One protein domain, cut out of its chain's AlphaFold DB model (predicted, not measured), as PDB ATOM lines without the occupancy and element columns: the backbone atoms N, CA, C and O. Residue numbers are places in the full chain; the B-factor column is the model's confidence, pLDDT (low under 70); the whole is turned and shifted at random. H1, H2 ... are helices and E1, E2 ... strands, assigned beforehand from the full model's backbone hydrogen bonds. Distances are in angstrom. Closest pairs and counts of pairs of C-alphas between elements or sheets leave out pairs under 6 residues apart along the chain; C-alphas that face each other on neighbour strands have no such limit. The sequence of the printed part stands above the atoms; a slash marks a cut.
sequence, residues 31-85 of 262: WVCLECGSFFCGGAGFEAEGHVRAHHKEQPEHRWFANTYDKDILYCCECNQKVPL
ATOM      1  N   TRP A  31     -17.288   9.459 -17.933       89.19
ATOM      2  CA  TRP A  31     -16.881   9.783 -19.290       89.19
ATOM      3  C   TRP A  31     -17.284  11.218 -19.603       89.19
ATOM      4  O   TRP A  31     -18.360  11.654 -19.199       89.19
ATOM      5  N   VAL A  32     -16.439  11.938 -20.330       91.75
ATOM      6  CA  VAL A  32     -16.676  13.326 -20.741       91.75
ATOM      7  C   VAL A  32     -16.889  13.361 -22.242       91.75
ATOM      8  O   VAL A  32     -16.031  12.888 -22.983       91.75
ATOM      9  N   CYS A  33     -18.007  13.921 -22.698       91.25
ATOM     10  CA  CYS A  33     -18.205  14.200 -24.117       91.25
ATOM     11  C   CYS A  33     -17.277  15.341 -24.554       91.25
ATOM     12  O   CYS A  33     -17.289  16.406 -23.939       91.25
ATOM     13  N   LEU A  34     -16.494  15.137 -25.613       87.06
ATOM     14  CA  LEU A  34     -15.549  16.151 -26.091       87.06
ATOM     15  C   LEU A  34     -16.205  17.292 -26.877       87.06
ATOM     16  O   LEU A  34     -15.587  18.339 -27.026       87.06
ATOM     17  N   GLU A  35     -17.446  17.113 -27.330       87.25
ATOM     18  CA  GLU A  35     -18.182  18.154 -28.051       87.25
ATOM     19  C   GLU A  35     -18.823  19.164 -27.085       87.25
ATOM     20  O   GLU A  35     -18.727  20.372 -27.270       87.25
ATOM     21  N   CYS A  36     -19.454  18.681 -26.006       88.50
ATOM     22  CA  CYS A  36     -20.227  19.529 -25.089       88.50
ATOM     23  C   CYS A  36     -19.689  19.589 -23.655       88.50
ATOM     24  O   CYS A  36     -20.274  20.271 -22.812       88.50
ATOM     25  N   GLY A  37     -18.634  18.839 -23.332       87.38
ATOM     26  CA  GLY A  37     -18.026  18.813 -21.998       87.38
ATOM     27  C   GLY A  37     -18.879  18.159 -20.902       87.38
ATOM     28  O   GLY A  37     -18.509  18.208 -19.730       87.38
ATOM     29  N   SER A  38     -20.024  17.558 -21.243       90.38
ATOM     30  CA  SER A  38     -20.926  16.940 -20.262       90.38
ATOM     31  C   SER A  38     -20.412  15.584 -19.775       90.38
ATOM     32  O   SER A  38     -19.784  14.835 -20.528       90.38
ATOM     33  N   PHE A  39     -20.707  15.263 -18.510       90.62
ATOM     34  CA  PHE A  39     -20.271  14.036 -17.845       90.62
ATOM     35  C   PHE A  39     -21.367  12.971 -17.851       90.62
ATOM     36  O   PHE A  39     -22.513  13.241 -17.498       90.62
ATOM     37  N   PHE A  40     -20.987  11.736 -18.159       87.94
ATOM     38  CA  PHE A  40     -21.889  10.591 -18.211       87.94
ATOM     39  C   PHE A  40     -21.259   9.388 -17.516       87.94
ATOM     40  O   PHE A  40     -20.049   9.175 -17.594       87.94
ATOM     41  N   CYS A  41     -22.066   8.574 -16.838       85.81
ATOM     42  CA  CYS A  41     -21.567   7.314 -16.297       85.81
ATOM     43  C   CYS A  41     -21.458   6.265 -17.413       85.81
ATOM     44  O   CYS A  41     -22.330   6.176 -18.282       85.81
ATOM     45  N   GLY A  42     -20.394   5.467 -17.360       75.62
ATOM     46  CA  GLY A  42     -20.227   4.291 -18.206       75.62
ATOM     47  C   GLY A  42     -21.040   3.084 -17.729       75.62
ATOM     48  O   GLY A  42     -21.687   3.113 -16.679       75.62
ATOM     49  N   GLY A  43     -20.974   2.005 -18.504       68.81
ATOM     50  CA  GLY A  43     -21.497   0.690 -18.146       68.81
ATOM     51  C   GLY A  43     -20.669  -0.011 -17.071       68.81
ATOM     52  O   GLY A  43     -19.615   0.466 -16.635       68.81
ATOM     53  N   ALA A  44     -21.151  -1.179 -16.646       59.12
ATOM     54  CA  ALA A  44     -20.390  -2.057 -15.764       59.12
ATOM     55  C   ALA A  44     -19.028  -2.390 -16.406       59.12
ATOM     56  O   ALA A  44     -18.956  -2.644 -17.600       59.12
ATOM     57  N   GLY A  45     -17.943  -2.363 -15.628       59.12
ATOM     58  CA  GLY A  45     -16.602  -2.655 -16.155       59.12
ATOM     59  C   GLY A  45     -15.891  -1.483 -16.843       59.12
ATOM     60  O   GLY A  45     -14.949  -1.710 -17.594       59.12
ATOM     61  N   PHE A  46     -16.287  -0.235 -16.557       58.75
ATOM     62  CA  PHE A  46     -15.659   0.980 -17.102       58.75
ATOM     63  C   PHE A  46     -15.820   1.139 -18.621       58.75
ATOM     64  O   PHE A  46     -15.012   1.801 -19.264       58.75
ATOM     65  N   GLU A  47     -16.854   0.546 -19.211       66.25
ATOM     66  CA  GLU A  47     -17.126   0.657 -20.645       66.25
ATOM     67  C   GLU A  47     -17.977   1.891 -20.959       66.25
ATOM     68  O   GLU A  47     -18.729   2.381 -20.115       66.25
ATOM     69  N   ALA A  48     -17.856   2.429 -22.170       64.31
ATOM     70  CA  ALA A  48     -18.640   3.571 -22.635       64.31
ATOM     71  C   ALA A  48     -20.051   3.122 -23.066       64.31
ATOM     72  O   ALA A  48     -20.460   3.228 -24.221       64.31
ATOM     73  N   GLU A  49     -20.792   2.581 -22.103       75.94
ATOM     74  CA  GLU A  49     -22.186   2.169 -22.240       75.94
ATOM     75  C   GLU A  49     -23.106   3.013 -21.343       75.94
ATOM     76  O   GLU A  49     -22.692   4.014 -20.757       75.94
ATOM     77  N   GLY A  50     -24.385   2.641 -21.254       83.12
ATOM     78  CA  GLY A  50     -25.354   3.344 -20.415       83.12
ATOM     79  C   GLY A  50     -25.602   4.776 -20.893       83.12
ATOM     80  O   GLY A  50     -25.999   4.989 -22.043       83.12
ATOM     81  N   HIS A  51     -25.374   5.757 -20.014       87.88
ATOM     82  CA  HIS A  51     -25.672   7.166 -20.289       87.88
ATOM     83  C   HIS A  51     -24.775   7.778 -21.372       87.88
ATOM     84  O   HIS A  51     -25.215   8.692 -22.059       87.88
ATOM     85  N   VAL A  52     -23.577   7.230 -21.601       87.69
ATOM     86  CA  VAL A  52     -22.716   7.628 -22.731       87.69
ATOM     87  C   VAL A  52     -23.392   7.315 -24.070       87.69
ATOM     88  O   VAL A  52     -23.523   8.176 -24.939       87.69
ATOM     89  N   ARG A  53     -23.912   6.090 -24.217       87.38
ATOM     90  CA  ARG A  53     -24.640   5.661 -25.423       87.38
ATOM     91  C   ARG A  53     -25.991   6.356 -25.572       87.38
ATOM     92  O   ARG A  53     -26.408   6.607 -26.697       87.38
ATOM     93  N   ALA A  54     -26.685   6.633 -24.468       88.75
ATOM     94  CA  ALA A  54     -27.929   7.398 -24.507       88.75
ATOM     95  C   ALA A  54     -27.680   8.820 -25.033       88.75
ATOM     96  O   ALA A  54     -28.381   9.255 -25.940       88.75
ATOM     97  N   HIS A  55     -26.619   9.478 -24.556       91.81
ATOM     98  CA  HIS A  55     -26.243  10.807 -25.022       91.81
ATOM     99  C   HIS A  55     -25.944  10.846 -26.525       91.81
ATOM    100  O   HIS A  55     -26.497  11.682 -27.232       91.81
ATOM    101  N   HIS A  56     -25.141   9.909 -27.037       88.56
ATOM    102  CA  HIS A  56     -24.851   9.837 -28.473       88.56
ATOM    103  C   HIS A  56     -26.109   9.574 -29.328       88.56
ATOM    104  O   HIS A  56     -26.215  10.077 -30.440       88.56
ATOM    105  N   LYS A  57     -27.104   8.833 -28.814       90.19
ATOM    106  CA  LYS A  57     -28.390   8.653 -29.518       90.19
ATOM    107  C   LYS A  57     -29.212   9.940 -29.594       90.19
ATOM    108  O   LYS A  57     -29.913  10.141 -30.578       90.19
ATOM    109  N   GLU A  58     -29.165  10.767 -28.552       92.62
ATOM    110  CA  GLU A  58     -29.838  12.070 -28.529       92.62
ATOM    111  C   GLU A  58     -29.099  13.109 -29.381       92.62
ATOM    112  O   GLU A  58     -29.736  13.970 -29.981       92.62
ATOM    113  N   GLN A  59     -27.768  13.013 -29.448       90.50
ATOM    114  CA  GLN A  59     -26.887  13.909 -30.195       90.50
ATOM    115  C   GLN A  59     -25.909  13.096 -31.067       90.50
ATOM    116  O   GLN A  59     -24.782  12.828 -30.641       90.50
ATOM    117  N   PRO A  60     -26.298  12.706 -32.297       88.69
ATOM    118  CA  PRO A  60     -25.470  11.858 -33.165       88.69
ATOM    119  C   PRO A  60     -24.107  12.458 -33.543       88.69
ATOM    120  O   PRO A  60     -23.157  11.722 -33.803       88.69
ATOM    121  N   GLU A  61     -23.973  13.789 -33.534       84.88
ATOM    122  CA  GLU A  61     -22.689  14.467 -33.777       84.88
ATOM    123  C   GLU A  61     -21.713  14.338 -32.594       84.88
ATOM    124  O   GLU A  61     -20.499  14.431 -32.766       84.88
ATOM    125  N   HIS A  62     -22.212  14.037 -31.391       89.56
ATOM    126  CA  HIS A  62     -21.398  13.867 -30.192       89.56
ATOM    127  C   HIS A  62     -20.849  12.438 -30.145       89.56
ATOM    128  O   HIS A  62     -21.375  11.553 -29.466       89.56
ATOM    129  N   ARG A  63     -19.804  12.196 -30.936       90.62
ATOM    130  CA  ARG A  63     -19.254  10.849 -31.168       90.62
ATOM    131  C   ARG A  63     -18.150  10.460 -30.187       90.62
ATOM    132  O   ARG A  63     -17.942   9.267 -29.965       90.62
ATOM    133  N   TRP A  64     -17.449  11.439 -29.612       90.19
ATOM    134  CA  TRP A  64     -16.197  11.229 -28.882       90.19
ATOM    135  C   TRP A  64     -16.325  11.453 -27.380       90.19
ATOM    136  O   TRP A  64     -16.813  12.492 -26.927       90.19
ATOM    137  N   PHE A  65     -15.817  10.491 -26.610       90.38
ATOM    138  CA  PHE A  65     -15.851  10.513 -25.151       90.38
ATOM    139  C   PHE A  65     -14.486  10.167 -24.558       90.38
ATOM    140  O   PHE A  65     -13.880   9.169 -24.940       90.38
ATOM    141  N   ALA A  66     -14.016  10.959 -23.598       89.62
ATOM    142  CA  ALA A  66     -12.791  10.696 -22.846       89.62
ATOM    143  C   ALA A  66     -13.110  10.058 -21.492       89.62
ATOM    144  O   ALA A  66     -14.059  10.465 -20.819       89.62
ATOM    145  N   ASN A  67     -12.321   9.068 -21.075       85.62
ATOM    146  CA  ASN A  67     -12.473   8.459 -19.758       85.62
ATOM    147  C   ASN A  67     -11.790   9.327 -18.688       85.62
ATOM    148  O   ASN A  67     -10.658   9.770 -18.865       85.62
ATOM    149  N   THR A  68     -12.451   9.570 -17.552       83.19
ATOM    150  CA  THR A  68     -11.860  10.397 -16.483       83.19
ATOM    151  C   THR A  68     -10.765   9.683 -15.690       83.19
ATOM    152  O   THR A  68      -9.972  10.345 -15.020       83.19
ATOM    153  N   TYR A  69     -10.736   8.350 -15.725       81.88
ATOM    154  CA  TYR A  69      -9.747   7.519 -15.037       81.88
ATOM    155  C   TYR A  69      -8.605   7.115 -15.973       81.88
ATOM    156  O   TYR A  69      -7.441   7.258 -15.606       81.88
ATOM    157  N   ASP A  70      -8.933   6.661 -17.183       81.94
ATOM    158  CA  ASP A  70      -7.959   6.286 -18.210       81.94
ATOM    159  C   ASP A  70      -7.812   7.398 -19.258       81.94
ATOM    160  O   ASP A  70      -8.495   7.428 -20.284       81.94
ATOM    161  N   LYS A  71      -6.923   8.350 -18.965       77.31
ATOM    162  CA  LYS A  71      -6.706   9.554 -19.785       77.31
ATOM    163  C   LYS A  71      -6.098   9.260 -21.160       77.31
ATOM    164  O   LYS A  71      -6.104  10.145 -22.011       77.31
ATOM    165  N   ASP A  72      -5.602   8.044 -21.374       80.69
ATOM    166  CA  ASP A  72      -4.981   7.621 -22.627       80.69
ATOM    167  C   ASP A  72      -5.994   6.933 -23.561       80.69
ATOM    168  O   ASP A  72      -5.620   6.430 -24.621       80.69
ATOM    169  N   ILE A  73      -7.284   6.903 -23.207       80.19
ATOM    170  CA  ILE A  73      -8.328   6.256 -24.004       80.19
ATOM    171  C   ILE A  73      -9.444   7.242 -24.346       80.19
ATOM    172  O   ILE A  73     -10.157   7.752 -23.478       80.19
ATOM    173  N   LEU A  74      -9.656   7.421 -25.650       86.44
ATOM    174  CA  LEU A  74     -10.911   7.930 -26.188       86.44
ATOM    175  C   LEU A  74     -11.835   6.783 -26.565       86.44
ATOM    176  O   LEU A  74     -11.415   5.665 -26.861       86.44
ATOM    177  N   TYR A  75     -13.120   7.084 -26.609       86.56
ATOM    178  CA  TYR A  75     -14.140   6.194 -27.114       86.56
ATOM    179  C   TYR A  75     -14.929   6.868 -28.225       86.56
ATOM    180  O   TYR A  75     -15.433   7.976 -28.043       86.56
ATOM    181  N   CYS A  76     -15.049   6.177 -29.356       87.25
ATOM    182  CA  CYS A  76     -15.954   6.553 -30.431       87.25
ATOM    183  C   CYS A  76     -17.249   5.745 -30.298       87.25
ATOM    184  O   CYS A  76     -17.232   4.519 -30.450       87.25
ATOM    185  N   CYS A  77     -18.370   6.417 -30.028       83.56
ATOM    186  CA  CYS A  77     -19.677   5.763 -29.927       83.56
ATOM    187  C   CYS A  77     -20.215   5.268 -31.273       83.56
ATOM    188  O   CYS A  77     -20.902   4.248 -31.287       83.56
ATOM    189  N   GLU A  78     -19.853   5.928 -32.374       82.50
ATOM    190  CA  GLU A  78     -20.244   5.537 -33.734       82.50
ATOM    191  C   GLU A  78     -19.581   4.206 -34.130       82.50
ATOM    192  O   GLU A  78     -20.244   3.238 -34.491       82.50
ATOM    193  N   CYS A  79     -18.254   4.120 -33.972       81.31
ATOM    194  CA  CYS A  79     -17.473   2.922 -34.298       81.31
ATOM    195  C   CYS A  79     -17.533   1.845 -33.205       81.31
ATOM    196  O   CYS A  79     -17.015   0.747 -33.393       81.31
ATOM    197  N   ASN A  80     -18.114   2.170 -32.045       82.88
ATOM    198  CA  ASN A  80     -18.128   1.336 -30.847       82.88
ATOM    199  C   ASN A  80     -16.727   0.825 -30.455       82.88
ATOM    200  O   ASN A  80     -16.542  -0.353 -30.145       82.88
ATOM    201  N   GLN A  81     -15.726   1.710 -30.513       81.88
ATOM    202  CA  GLN A  81     -14.321   1.337 -30.369       81.88
ATOM    203  C   GLN A  81     -13.574   2.280 -29.423       81.88
ATOM    204  O   GLN A  81     -13.700   3.505 -29.497       81.88
ATOM    205  N   LYS A  82     -12.743   1.682 -28.559       85.06
ATOM    206  CA  LYS A  82     -11.721   2.390 -27.782       85.06
ATOM    207  C   LYS A  82     -10.571   2.764 -28.710       85.06
ATOM    208  O   LYS A  82      -9.945   1.893 -29.314       85.06
ATOM    209  N   VAL A  83     -10.298   4.053 -28.806       80.31
ATOM    210  CA  VAL A  83      -9.177   4.607 -29.551       80.31
ATOM    211  C   VAL A  83      -8.116   4.995 -28.527       80.31
ATOM    212  O   VAL A  83      -8.331   5.949 -27.775       80.31
ATOM    213  N   PRO A  84      -6.991   4.262 -28.445       79.56
ATOM    214  CA  PRO A  84      -5.891   4.698 -27.608       79.56
ATOM    215  C   PRO A  84      -5.405   6.035 -28.155       79.56
ATOM    216  O   PRO A  84      -5.026   6.149 -29.326       79.56
ATOM    217  N   LEU A  85      -5.404   7.049 -27.302       70.62
ATOM    218  CA  LEU A  85      -4.642   8.243 -27.567       70.62
ATOM    219  C   LEU A  85      -3.185   7.815 -27.559       70.62
ATOM    220  O   LEU A  85      -2.578   7.582 -26.513       70.62
TER     221      LEU A  85
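What this domain is: This is residues 31 to 85 of the 262 residues of a protein of Triticum urartu (UniProt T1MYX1). A small, strongly twisted sheet of five short strands forms a wall, and one short helix, H1, packs near its E2 and E1 end and stands up from it. E1 and E3 lie nearest the middle of the model, while E5 and H1 lie farthest out. The printed part has 55 residues, with one named helix and five named strands in the order E1, E2, H1, E3, E4, E5; the sheet order is E2, E1, E3, E4, E5, all antiparallel. The class is mixed, helices and strands, though under half of the residues are in named elements. The whole is compact and rounded, with a radius of gyration of the C-alphas of 9.7 A and spans of 25 by 22 by 20 A.

Where its parts are: E3 is residues 64 to 67, 10.2 A from first to last C-alpha. E4 is residues 73 to 76, 10.0 A long, and E5 is residues 81 to 84, 9.5 A long, ending at C-alpha 84 at (-5.891, 4.698, -27.608). E1 is residues 31 to 33, 6.7 A long, beginning at C-alpha 31 at (-16.881, 9.783, -19.290), and E2 is residues 39 to 41, 7.0 A long. H1 is residues 51 to 58, 10.5 A long, with C-alpha 51 at (-25.672, 7.166, -20.289).

How they stand to each other: E2 and E5 are the edge strands of the sheet. E1 and E3 are antiparallel at 151 degrees, with N 32 and O 66 within hydrogen-bond range at 2.8 A. The hairpin E1 and E2 has N 40 and O 31 at 2.8 A. E3, E4 and E5 form a meander, each strand the antiparallel neighbour of the one before. In its hairpin E3 and E4, N 75 and O 65 are 2.8 A apart, and in its hairpin E4 and E5, N 83 and O 74 are 2.8 A apart. E2 and E5 are apart. H1 is on the sheet at a height of 8.9 A and stands up from it, its line rising 48 degrees out of the local plane. It lies over E1, where 4 of its C-alphas fall, and only just not over E3, where 2 fall. The closest C-alphas of H1 and E2 are those of Val 52 and Phe 40, 5.5 A apart. E2, H1 and E3 make a split strand-helix-strand unit, two strands running the same way with E1 between them, and its crossover is right-handed. In H1 every O i to N i+4 pair is within hydrogen-bond range.

The domain as a whole: The C-alphas farthest apart are those of Glu 58 and Asp 72, at 25.9 A. The printed part has no cut and no long link; E2 to H1 is short, and the other links are tight. The mean pLDDT of the printed part is 83.2, and residues 43 to 48, in the link from E2 to H1, are under 70.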